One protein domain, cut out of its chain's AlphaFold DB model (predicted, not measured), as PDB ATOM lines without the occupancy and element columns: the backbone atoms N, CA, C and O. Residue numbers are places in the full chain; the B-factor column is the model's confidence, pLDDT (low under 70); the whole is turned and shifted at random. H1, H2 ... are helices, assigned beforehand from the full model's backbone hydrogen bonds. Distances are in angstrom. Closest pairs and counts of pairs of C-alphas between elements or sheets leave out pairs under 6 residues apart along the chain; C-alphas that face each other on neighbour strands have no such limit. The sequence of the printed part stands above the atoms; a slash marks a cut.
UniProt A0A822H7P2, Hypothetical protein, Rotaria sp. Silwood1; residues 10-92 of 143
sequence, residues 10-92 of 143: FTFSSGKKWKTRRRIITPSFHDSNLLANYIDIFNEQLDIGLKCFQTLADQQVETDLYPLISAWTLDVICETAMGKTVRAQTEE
ATOM      1  N   PHE A  10      36.304  -7.889 -45.863       54.44
ATOM      2  CA  PHE A  10      35.267  -7.229 -46.664       54.44
ATOM      3  C   PHE A  10      35.518  -7.350 -48.177       54.44
ATOM      4  O   PHE A  10      34.595  -7.670 -48.929       54.44
ATOM      5  N   THR A  11      36.771  -7.175 -48.602       54.97
ATOM      6  CA  THR A  11      37.221  -7.210 -50.003       54.97
ATOM      7  C   THR A  11      37.139  -8.586 -50.659       54.97
ATOM      8  O   THR A  11      37.008  -8.656 -51.874       54.97
ATOM      9  N   PHE A  12      37.145  -9.675 -49.885       60.31
ATOM     10  CA  PHE A  12      37.063 -11.041 -50.421       60.31
ATOM     11  C   PHE A  12      35.684 -11.684 -50.230       60.31
ATOM     12  O   PHE A  12      35.543 -12.880 -50.443       60.31
ATOM     13  N   SER A  13      34.667 -10.928 -49.792       61.16
ATOM     14  CA  SER A  13      33.323 -11.478 -49.573       61.16
ATOM     15  C   SER A  13      32.482 -11.485 -50.859       61.16
ATOM     16  O   SER A  13      32.381 -10.482 -51.557       61.16
ATOM     17  N   SER A  14      31.848 -12.612 -51.192       75.00
ATOM     18  CA  SER A  14      31.021 -12.751 -52.402       75.00
ATOM     19  C   SER A  14      29.710 -11.947 -52.369       75.00
ATOM     20  O   SER A  14      29.069 -11.778 -51.326       75.00
ATOM     21  N   GLY A  15      29.304 -11.496 -53.565       74.56
ATOM     22  CA  GLY A  15      28.149 -10.659 -53.939       74.56
ATOM     23  C   GLY A  15      27.167 -10.239 -52.840       74.56
ATOM     24  O   GLY A  15      27.111  -9.065 -52.476       74.56
ATOM     25  N   LYS A  16      26.367 -11.174 -52.308       79.62
ATOM     26  CA  LYS A  16      25.336 -10.853 -51.300       79.62
ATOM     27  C   LYS A  16      25.939 -10.351 -49.981       79.62
ATOM     28  O   LYS A  16      25.446  -9.374 -49.426       79.62
ATOM     29  N   LYS A  17      27.015 -10.978 -49.491       78.00
ATOM     30  CA  LYS A  17      27.673 -10.594 -48.230       78.00
ATOM     31  C   LYS A  17      28.349  -9.229 -48.348       78.00
ATOM     32  O   LYS A  17      28.192  -8.402 -47.451       78.00
ATOM     33  N   TRP A  18      29.039  -8.982 -49.462       83.25
ATOM     34  CA  TRP A  18      29.656  -7.685 -49.746       83.25
ATOM     35  C   TRP A  18      28.613  -6.568 -49.806       83.25
ATOM     36  O   TRP A  18      28.756  -5.563 -49.109       83.25
ATOM     37  N   LYS A  19      27.519  -6.775 -50.556       82.19
ATOM     38  CA  LYS A  19      26.447  -5.779 -50.706       82.19
ATOM     39  C   LYS A  19      25.828  -5.408 -49.358       82.19
ATOM     40  O   LYS A  19      25.661  -4.226 -49.071       82.19
ATOM     41  N   THR A  20      25.533  -6.400 -48.512       85.25
ATOM     42  CA  THR A  20      24.980  -6.157 -47.171       85.25
ATOM     43  C   THR A  20      25.942  -5.362 -46.293       85.25
ATOM     44  O   THR A  20      25.527  -4.378 -45.690       85.25
ATOM     45  N   ARG A  21      27.226  -5.745 -46.240       82.94
ATOM     46  CA  ARG A  21      28.229  -5.031 -45.433       82.94
ATOM     47  C   ARG A  21      28.440  -3.602 -45.928       82.94
ATOM     48  O   ARG A  21      28.489  -2.685 -45.119       82.94
ATOM     49  N   ARG A  22      28.502  -3.395 -47.248       83.88
ATOM     50  CA  ARG A  22      28.714  -2.062 -47.825       83.88
ATOM     51  C   ARG A  22      27.539  -1.135 -47.537       83.88
ATOM     52  O   ARG A  22      27.763   0.000 -47.155       83.88
ATOM     53  N   ARG A  23      26.301  -1.639 -47.610       86.44
ATOM     54  CA  ARG A  23      25.103  -0.866 -47.245       86.44
ATOM     55  C   ARG A  23      25.146  -0.334 -45.805       86.44
ATOM     56  O   ARG A  23      24.622   0.741 -45.568       86.44
ATOM     57  N   ILE A  24      25.743  -1.077 -44.873       85.69
ATOM     58  CA  ILE A  24      25.853  -0.668 -43.462       85.69
ATOM     59  C   ILE A  24      26.953   0.387 -43.272       85.69
ATOM     60  O   ILE A  24      26.779   1.299 -42.479       85.69
ATOM     61  N   ILE A  25      28.070   0.264 -43.993       83.62
ATOM     62  CA  ILE A  25      29.266   1.098 -43.789       83.62
ATOM     63  C   ILE A  25      29.194   2.428 -44.556       83.62
ATOM     64  O   ILE A  25      29.665   3.442 -44.060       83.62
ATOM     65  N   THR A  26      28.627   2.445 -45.768       84.62
ATOM     66  CA  THR A  26      28.630   3.638 -46.638       84.62
ATOM     67  C   THR A  26      28.056   4.912 -45.993       84.62
ATOM     68  O   THR A  26      28.653   5.962 -46.226       84.62
ATOM     69  N   PRO A  27      26.968   4.877 -45.192       84.25
ATOM     70  CA  PRO A  27      26.442   6.086 -44.550       84.25
ATOM     71  C   PRO A  27      27.494   6.818 -43.708       84.25
ATOM     72  O   PRO A  27      27.631   8.032 -43.815       84.25
ATOM     73  N   SER A  28      28.356   6.070 -43.005       82.25
ATOM     74  CA  SER A  28      29.404   6.625 -42.139       82.25
ATOM     75  C   SER A  28      30.460   7.481 -42.857       82.25
ATOM     76  O   SER A  28      31.238   8.161 -42.193       82.25
ATOM     77  N   PHE A  29      30.504   7.430 -44.192       81.00
ATOM     78  CA  PHE A  29      31.436   8.184 -45.038       81.00
ATOM     79  C   PHE A  29      30.742   9.149 -46.010       81.00
ATOM     80  O   PHE A  29      31.425   9.886 -46.714       81.00
ATOM     81  N   HIS A  30      29.410   9.120 -46.100       78.94
ATOM     82  CA  HIS A  30      28.635   9.991 -46.991       78.94
ATOM     83  C   HIS A  30      27.905  11.096 -46.216       78.94
ATOM     84  O   HIS A  30      27.615  12.156 -46.770       78.94
ATOM     85  N   ASP A  31      27.621  10.870 -44.934       82.19
ATOM     86  CA  ASP A  31      26.918  11.832 -44.095       82.19
ATOM     87  C   ASP A  31      27.864  12.964 -43.664       82.19
ATOM     88  O   ASP A  31      28.730  12.792 -42.804       82.19
ATOM     89  N   SER A  32      27.688  14.155 -44.248       76.88
ATOM     90  CA  SER A  32      28.530  15.335 -43.989       76.88
ATOM     91  C   SER A  32      28.563  15.753 -42.518       76.88
ATOM     92  O   SER A  32      29.596  16.194 -42.028       76.88
ATOM     93  N   ASN A  33      27.450  15.581 -41.800       77.94
ATOM     94  CA  ASN A  33      27.353  15.922 -40.378       77.94
ATOM     95  C   ASN A  33      28.240  15.020 -39.511       77.94
ATOM     96  O   ASN A  33      28.797  15.471 -38.519       77.94
ATOM     97  N   LEU A  34      28.391  13.750 -39.890       80.12
ATOM     98  CA  LEU A  34      29.254  12.819 -39.174       80.12
ATOM     99  C   LEU A  34      30.730  13.078 -39.494       80.12
ATOM    100  O   LEU A  34      31.564  13.045 -38.596       80.12
ATOM    101  N   LEU A  35      31.037  13.395 -40.756       82.75
ATOM    102  CA  LEU A  35      32.384  13.794 -41.170       82.75
ATOM    103  C   LEU A  35      32.853  15.065 -40.452       82.75
ATOM    104  O   LEU A  35      34.024  15.151 -40.096       82.75
ATOM    105  N   ALA A  36      31.951  16.022 -40.209       85.75
ATOM    106  CA  ALA A  36      32.262  17.217 -39.427       85.75
ATOM    107  C   ALA A  36      32.711  16.855 -38.000       85.75
ATOM    108  O   ALA A  36      33.743  17.342 -37.557       85.75
ATOM    109  N   ASN A  37      32.027  15.918 -37.335       84.75
ATOM    110  CA  ASN A  37      32.415  15.452 -35.997       84.75
ATOM    111  C   ASN A  37      33.776  14.727 -35.981       84.75
ATOM    112  O   ASN A  37      34.449  14.696 -34.956       84.75
ATOM    113  N   TYR A  38      34.207  14.129 -37.098       87.25
ATOM    114  CA  TYR A  38      35.541  13.521 -37.177       87.25
ATOM    115  C   TYR A  38      36.660  14.567 -37.158       87.25
ATOM    116  O   TYR A  38      37.757  14.255 -36.704       87.25
ATOM    117  N   ILE A  39      36.397  15.795 -37.622       88.38
ATOM    118  CA  ILE A  39      37.385  16.884 -37.598       88.38
ATOM    119  C   ILE A  39      37.741  17.246 -36.156       88.38
ATOM    120  O   ILE A  39      38.913  17.472 -35.865       88.38
ATOM    121  N   ASP A  40      36.765  17.238 -35.250       89.50
ATOM    122  CA  ASP A  40      37.006  17.509 -33.830       89.50
ATOM    123  C   ASP A  40      37.962  16.465 -33.233       89.50
ATOM    124  O   ASP A  40      38.979  16.819 -32.642       89.50
ATOM    125  N   ILE A  41      37.717  15.182 -33.520       89.44
ATOM    126  CA  ILE A  41      38.593  14.071 -33.111       89.44
ATOM    127  C   ILE A  41      39.998  14.224 -33.715       89.44
ATOM    128  O   ILE A  41      41.005  13.973 -33.052       89.44
ATOM    129  N   PHE A  42      40.096  14.647 -34.979       90.19
ATOM    130  CA  PHE A  42      41.390  14.854 -35.630       90.19
ATOM    131  C   PHE A  42      42.181  15.961 -34.939       90.19
ATOM    132  O   PHE A  42      43.377  15.783 -34.719       90.19
ATOM    133  N   ASN A  43      41.527  17.069 -34.587       91.50
ATOM    134  CA  ASN A  43      42.159  18.190 -33.897       91.50
ATOM    135  C   ASN A  43      42.630  17.788 -32.495       91.50
ATOM    136  O   ASN A  43      43.778  18.052 -32.149       91.50
ATOM    137  N   GLU A  44      41.801  17.073 -31.729       90.88
ATOM    138  CA  GLU A  44      42.175  16.581 -30.395       90.88
ATOM    139  C   GLU A  44      43.403  15.658 -30.444       90.88
ATOM    140  O   GLU A  44      44.351  15.822 -29.669       90.88
ATOM    141  N   GLN A  45      43.439  14.715 -31.391       90.50
ATOM    142  CA  GLN A  45      44.597  13.833 -31.562       90.50
ATOM    143  C   GLN A  45      45.819  14.564 -32.124       90.50
ATOM    144  O   GLN A  45      46.954  14.216 -31.793       90.50
ATOM    145  N   LEU A  46      45.612  15.583 -32.960       90.69
ATOM    146  CA  LEU A  46      46.683  16.410 -33.507       90.69
ATOM    147  C   LEU A  46      47.340  17.275 -32.426       90.69
ATOM    148  O   LEU A  46      48.562  17.391 -32.436       90.69
ATOM    149  N   ASP A  47      46.595  17.790 -31.448       91.56
ATOM    150  CA  ASP A  47      47.164  18.516 -30.304       91.56
ATOM    151  C   ASP A  47      48.111  17.639 -29.466       91.56
ATOM    152  O   ASP A  47      49.139  18.107 -28.964       91.56
ATOM    153  N   ILE A  48      47.794  16.348 -29.320       88.25
ATOM    154  CA  ILE A  48      48.669  15.367 -28.659       88.25
ATOM    155  C   ILE A  48      49.901  15.086 -29.529       88.25
ATOM    156  O   ILE A  48      51.032  15.108 -29.031       88.25
ATOM    157  N   GLY A  49      49.695  14.886 -30.830       87.12
ATOM    158  CA  GLY A  49      50.771  14.641 -31.787       87.12
ATOM    159  C   GLY A  49      51.758  15.795 -31.864       87.12
ATOM    160  O   GLY A  49      52.965  15.570 -31.815       87.12
ATOM    161  N   LEU A  50      51.273  17.040 -31.895       89.75
ATOM    162  CA  LEU A  50      52.104  18.243 -31.925       89.75
ATOM    163  C   LEU A  50      53.037  18.336 -30.716       89.75
ATOM    164  O   LEU A  50      54.199  18.694 -30.890       89.75
ATOM    165  N   LYS A  51      52.589  17.954 -29.515       89.19
ATOM    166  CA  LYS A  51      53.459  17.899 -28.324       89.19
ATOM    167  C   LYS A  51      54.581  16.869 -28.485       89.19
ATOM    168  O   LYS A  51      55.724  17.122 -28.098       89.19
ATOM    169  N   CYS A  52      54.276  15.724 -29.097       85.25
ATOM    170  CA  CYS A  52      55.272  14.698 -29.408       85.25
ATOM    171  C   CYS A  52      56.269  15.194 -30.471       85.25
ATOM    172  O   CYS A  52      57.475  15.033 -30.300       85.25
ATOM    173  N   PHE A  53      55.788  15.870 -31.522       85.50
ATOM    174  CA  PHE A  53      56.640  16.485 -32.545       85.50
ATOM    175  C   PHE A  53      57.534  17.588 -31.975       85.50
ATOM    176  O   PHE A  53      58.710  17.636 -32.319       85.50
ATOM    177  N   GLN A  54      57.017  18.445 -31.091       86.50
ATOM    178  CA  GLN A  54      57.802  19.489 -30.422       86.50
ATOM    179  C   GLN A  54      58.948  18.883 -29.607       86.50
ATOM    180  O   GLN A  54      60.090  19.292 -29.767       86.50
ATOM    181  N   THR A  55      58.668  17.827 -28.839       85.56
ATOM    182  CA  THR A  55      59.694  17.122 -28.051       85.56
ATOM    183  C   THR A  55      60.812  16.548 -28.932       85.56
ATOM    184  O   THR A  55      61.973  16.539 -28.528       85.56
ATOM    185  N   LEU A  56      60.484  16.069 -30.136       83.50
ATOM    186  CA  LEU A  56      61.474  15.592 -31.108       83.50
ATOM    187  C   LEU A  56      62.227  16.748 -31.782       83.50
ATOM    188  O   LEU A  56      63.434  16.655 -31.992       83.50
ATOM    189  N   ALA A  57      61.539  17.847 -32.095       83.88
ATOM    190  CA  ALA A  57      62.145  19.037 -32.688       83.88
ATOM    191  C   ALA A  57      63.153  19.702 -31.736       83.88
ATOM    192  O   ALA A  57      64.213  20.155 -32.176       83.88
ATOM    193  N   ASP A  58      62.876  19.696 -30.432       85.81
ATOM    194  CA  ASP A  58      63.769  20.233 -29.400       85.81
ATOM    195  C   ASP A  58      65.088  19.453 -29.297       85.81
ATOM    196  O   ASP A  58      66.115  20.010 -28.914       85.81
ATOM    197  N   GLN A  59      65.096  18.175 -29.691       80.62
ATOM    198  CA  GLN A  59      66.309  17.352 -29.699       80.62
ATOM    199  C   GLN A  59      67.262  17.727 -30.845       80.62
ATOM    200  O   GLN A  59      68.436  17.373 -30.779       80.62
ATOM    201  N   GLN A  60      66.793  18.463 -31.866       76.56
ATOM    202  CA  GLN A  60      67.584  18.884 -33.035       76.56
ATOM    203  C   GLN A  60      68.280  17.710 -33.760       76.56
ATOM    204  O   GLN A  60      69.339  17.878 -34.367       76.56
ATOM    205  N   VAL A  61      67.688  16.511 -33.705       82.88
ATOM    206  CA  VAL A  61      68.188  15.295 -34.366       82.88
ATOM    207  C   VAL A  61      67.308  14.958 -35.566       82.88
ATOM    208  O   VAL A  61      66.079  14.968 -35.469       82.88
ATOM    209  N   GLU A  62      67.931  14.601 -36.689       80.12
ATOM    210  CA  GLU A  62      67.222  14.022 -37.831       80.12
ATOM    211  C   GLU A  62      66.552  12.709 -37.403       80.12
ATOM    212  O   GLU A  62      67.216  11.724 -37.083       80.12
ATOM    213  N   THR A  63      65.222  12.719 -37.352       80.12
ATOM    214  CA  THR A  63      64.418  11.606 -36.841       80.12
ATOM    215  C   THR A  63      63.388  11.195 -37.883       80.12
ATOM    216  O   THR A  63      62.758  12.045 -38.513       80.12
ATOM    217  N   ASP A  64      63.190   9.888 -38.049       83.31
ATOM    218  CA  ASP A  64      62.127   9.358 -38.899       83.31
ATOM    219  C   ASP A  64      60.750   9.673 -38.291       83.31
ATOM    220  O   ASP A  64      60.424   9.244 -37.183       83.31
ATOM    221  N   LEU A  65      59.929  10.425 -39.027       85.69
ATOM    222  CA  LEU A  65      58.576  10.803 -38.613       85.69
ATOM    223  C   LEU A  65      57.548   9.700 -38.892       85.69
ATOM    224  O   LEU A  65      56.430   9.762 -38.375       85.69
ATOM    225  N   TYR A  66      57.894   8.694 -39.701       85.44
ATOM    226  CA  TYR A  66      56.967   7.643 -40.109       85.44
ATOM    227  C   TYR A  66      56.326   6.894 -38.926       85.44
ATOM    228  O   TYR A  66      55.100   6.727 -38.946       85.44
ATOM    229  N   PRO A  67      57.061   6.487 -37.868       82.75
ATOM    230  CA  PRO A  67      56.462   5.816 -36.716       82.75
ATOM    231  C   PRO A  67      55.475   6.711 -35.961       82.75
ATOM    232  O   PRO A  67      54.408   6.244 -35.564       82.75
ATOM    233  N   LEU A  68      55.789   8.002 -35.818       84.19
ATOM    234  CA  LEU A  68      54.947   8.961 -35.101       84.19
ATOM    235  C   LEU A  68      53.656   9.265 -35.872       84.19
ATOM    236  O   LEU A  68      52.567   9.209 -35.302       84.19
ATOM    237  N   ILE A  69      53.754   9.497 -37.184       87.44
ATOM    238  CA  ILE A  69      52.584   9.694 -38.052       87.44
ATOM    239  C   ILE A  69      51.722   8.428 -38.084       87.44
ATOM    240  O   ILE A  69      50.494   8.514 -38.041       87.44
ATOM    241  N   SER A  70      52.346   7.247 -38.130       86.38
ATOM    242  CA  SER A  70      51.627   5.969 -38.104       86.38
ATOM    243  C   SER A  70      50.863   5.772 -36.791       86.38
ATOM    244  O   SER A  70      49.719   5.317 -36.821       86.38
ATOM    245  N   ALA A  71      51.455   6.151 -35.653       85.50
ATOM    246  CA  ALA A  71      50.806   6.107 -34.344       85.50
ATOM    247  C   ALA A  71      49.630   7.094 -34.246       85.50
ATOM    248  O   ALA A  71      48.532   6.693 -33.867       85.50
ATOM    249  N   TRP A  72      49.822   8.347 -34.675       89.94
ATOM    250  CA  TRP A  72      48.748   9.346 -34.744       89.94
ATOM    251  C   TRP A  72      47.587   8.887 -35.636       89.94
ATOM    252  O   TRP A  72      46.426   8.931 -35.233       89.94
ATOM    253  N   THR A  73      47.896   8.360 -36.824       89.38
ATOM    254  CA  THR A  73      46.883   7.844 -37.759       89.38
ATOM    255  C   THR A  73      46.070   6.714 -37.126       89.38
ATOM    256  O   THR A  73      44.857   6.624 -37.324       89.38
ATOM    257  N   LEU A  74      46.726   5.841 -36.356       87.25
ATOM    258  CA  LEU A  74      46.061   4.738 -35.677       87.25
ATOM    259  C   LEU A  74      45.114   5.228 -34.575       87.25
ATOM    260  O   LEU A  74      43.993   4.728 -34.505       87.25
ATOM    261  N   ASP A  75      45.530   6.202 -33.762       88.19
ATOM    262  CA  ASP A  75      44.678   6.801 -32.725       88.19
ATOM    263  C   ASP A  75      43.427   7.434 -33.334       88.19
ATOM    264  O   ASP A  75      42.311   7.117 -32.925       88.19
ATOM    265  N   VAL A  76      43.609   8.228 -34.388       90.31
ATOM    266  CA  VAL A  76      42.514   8.869 -35.119       90.31
ATOM    267  C   VAL A  76      41.511   7.843 -35.659       90.31
ATOM    268  O   VAL A  76      40.300   7.998 -35.486       90.31
ATOM    269  N   ILE A  77      41.979   6.768 -36.301       88.44
ATOM    270  CA  ILE A  77      41.093   5.733 -36.855       88.44
ATOM    271  C   ILE A  77      40.391   4.954 -35.737       88.44
ATOM    272  O   ILE A  77      39.200   4.660 -35.849       88.44
ATOM    273  N   CYS A  78      41.100   4.594 -34.668       85.69
ATOM    274  CA  CYS A  78      40.505   3.861 -33.556       85.69
ATOM    275  C   CYS A  78      39.463   4.697 -32.806       85.69
ATOM    276  O   CYS A  78      38.418   4.165 -32.432       85.69
ATOM    277  N   GLU A  79      39.682   5.995 -32.648       87.69
ATOM    278  CA  GLU A  79      38.722   6.869 -31.985       87.69
ATOM    279  C   GLU A  79      37.501   7.145 -32.866       87.69
ATOM    280  O   GLU A  79      36.373   6.924 -32.430       87.69
ATOM    281  N   THR A  80      37.704   7.491 -34.139       87.75
ATOM    282  CA  THR A  80      36.590   7.727 -35.075       87.75
ATOM    283  C   THR A  80      35.755   6.476 -35.351       87.75
ATOM    284  O   THR A  80      34.528   6.551 -35.389       87.75
ATOM    285  N   ALA A  81      36.386   5.311 -35.541       83.50
ATOM    286  CA  ALA A  81      35.680   4.089 -35.928       83.50
ATOM    287  C   ALA A  81      35.222   3.233 -34.737       83.50
ATOM    288  O   ALA A  81      34.229   2.514 -34.858       83.50
ATOM    289  N   MET A  82      35.953   3.249 -33.616       81.00
ATOM    290  CA  MET A  82      35.680   2.391 -32.452       81.00
ATOM    291  C   MET A  82      35.211   3.174 -31.220       81.00
ATOM    292  O   MET A  82      34.777   2.540 -30.260       81.00
ATOM    293  N   GLY A  83      35.295   4.511 -31.222       79.31
ATOM    294  CA  GLY A  83      34.938   5.347 -30.072       79.31
ATOM    295  C   GLY A  83      35.842   5.124 -28.859       79.31
ATOM    296  O   GLY A  83      35.405   5.320 -27.727       79.31
ATOM    297  N   LYS A  84      37.071   4.630 -29.071       78.31
ATOM    298  CA  LYS A  84      38.025   4.309 -28.003       78.31
ATOM    299  C   LYS A  84      39.365   4.984 -28.240       78.31
ATOM    300  O   LYS A  84      39.940   4.859 -29.317       78.31
ATOM    301  N   THR A  85      39.898   5.582 -27.182       76.69
ATOM    302  CA  THR A  85      41.247   6.143 -27.150       76.69
ATOM    303  C   THR A  85      42.266   5.034 -26.884       76.69
ATOM    304  O   THR A  85      42.229   4.367 -25.851       76.69
ATOM    305  N   VAL A  86      43.160   4.793 -27.849       74.88
ATOM    306  CA  VAL A  86      44.207   3.751 -27.764       74.88
ATOM    307  C   VAL A  86      45.526   4.322 -27.230       74.88
ATOM    308  O   VAL A  86      46.296   3.575 -26.629       74.88
ATOM    309  N   ARG A  87      45.743   5.637 -27.389       79.88
ATOM    310  CA  ARG A  87      46.940   6.383 -26.959       79.88
ATOM    311  C   ARG A  87      48.235   5.828 -27.550       79.88
ATOM    312  O   ARG A  87      49.261   5.754 -26.876       79.88
ATOM    313  N   ALA A  88      48.194   5.465 -28.825       77.19
ATOM    314  CA  ALA A  88      49.321   4.945 -29.581       77.19
ATOM    315  C   ALA A  88      50.522   5.888 -29.636       77.19
ATOM    316  O   ALA A  88      51.654   5.424 -29.762       77.19
ATOM    317  N   GLN A  89      50.281   7.193 -29.546       74.38
ATOM    318  CA  GLN A  89      51.330   8.212 -29.582       74.38
ATOM    319  C   GLN A  89      52.164   8.285 -28.296       74.38
ATOM    320  O   GLN A  89      53.320   8.696 -28.346       74.38
ATOM    321  N   THR A  90      51.600   7.897 -27.148       71.31
ATOM    322  CA  THR A  90      52.230   8.095 -25.829       71.31
ATOM    323  C   THR A  90      52.502   6.797 -25.081       71.31
ATOM    324  O   THR A  90      53.409   6.748 -24.254       71.31
ATOM    325  N   GLU A  91      51.719   5.747 -25.336       73.94
ATOM    326  CA  GLU A  91      51.792   4.478 -24.619       73.94
ATOM    327  C   GLU A  91      52.056   3.315 -25.584       73.94
ATOM    328  O   GLU A  91      51.389   3.141 -26.606       73.94
ATOM    329  N   GLU A  92      53.006   2.448 -25.226       67.06
ATOM    330  CA  GLU A  92      53.206   1.187 -25.937       67.06
ATOM    331  C   GLU A  92      52.085   0.192 -25.597       67.06
ATOM    332  O   GLU A  92      52.209  -0.645 -24.701       67.06
TER     333      GLU A  92
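This is residues 10 to 92 of the 143 residues of the protein "Hypothetical protein" of Rotaria sp. Silwood1 (UniProt A0A822H7P2). The main picture is a helical hairpin with unequal legs, the long helix H3 and the shorter H4 folding back beside part of it, and an arm made by H1 set off from the beginning of H3 by a corner at the tiny helix H2. At the far end of the hairpin, residues 57 to 63 stick out at the turn, while after H4 the last residues, 83 to 92, turn round and run back alongside that helix. The printed part has 83 residues with four named helices, H1, H2, H3 and H4 in that order, and no named strand, and its class is all helix. The whole is loose, with a radius of gyration of the C-alphas of 16.9 A, and elongated, spanning 54 by 29 by 19 A along its three main axes.

The printed part begins at Phe 10, and residues 10 to 14 come before the first helix. H1 is residues 15 to 25, from C-alpha 15 at (28.149, -10.659, -53.939) to C-alpha 25, 15.6 A away. Thr 26 follows, and then H2, residues 27 to 30, 5.1 A from first to last C-alpha. After Asp 31 comes H3, residues 32 to 58, the longest helix with 27 residues. It measures 38.5 A from C-alpha 32 at (28.530, 15.335, -43.989) to C-alpha 58 at (63.769, 20.233, -29.400), and it has a kink of 28 degrees near residue 47. Residues 59 to 65 lead to H4, residues 66 to 82, which is 23.2 A long and ends with C-alpha 82 at (35.680, 2.391, -32.452). Residues 83 to 92 follow it and belong to no named element.

H3 and H4 touch, with 11 pairs of C-alphas within 8 A. Their closest C-alphas are those of Phe 42 and Val 76, 6.1 A apart, and their centres are 9.9 A apart. They run opposite ways at a shallow tilt of 29 degrees and form a helical hairpin. H3 touches H4 with residues 38 to 49 alone. H2 and H3 only just touch, and only at the corner by their link, with 3 pairs of C-alphas within 8 A. The closest are the C-alphas of Ser 28 and Leu 34, 6.9 A apart, and H3 touches H2 with residues 34 to 35 alone. H1 and H2 meet only through their link. H1 is apart from H3 and from H4, and H2 is apart from H4. In the backbones of H1 and H4 every O i to N i+4 pair is within hydrogen-bond range, while in H3 20 of 23 pairs are. H2 is too short for such a pair, and its one O i to N i+3 pair is within range.

The two C-alphas farthest apart are those of Lys 16 in H1 and Gln 60 in the link after H3, at 54.8 A. From the first to the last printed C-alpha, Phe 10 to Glu 92, the distance is 28.7 A. The printed part has no cut, and it runs from residue 10 to residue 92 of a full chain of 143 residues. The links from H1 to H2 and from H2 to H3 are tight, with 1 residue each; the link from H3 to H4 is short, with 7 residues. Residues 57 to 63, of which 57 and 58 belong to H3, stand free. The mean pLDDT of the printed part is 82.4, and confidence is low, under 70, at residues 10 to 13 and at residue 92.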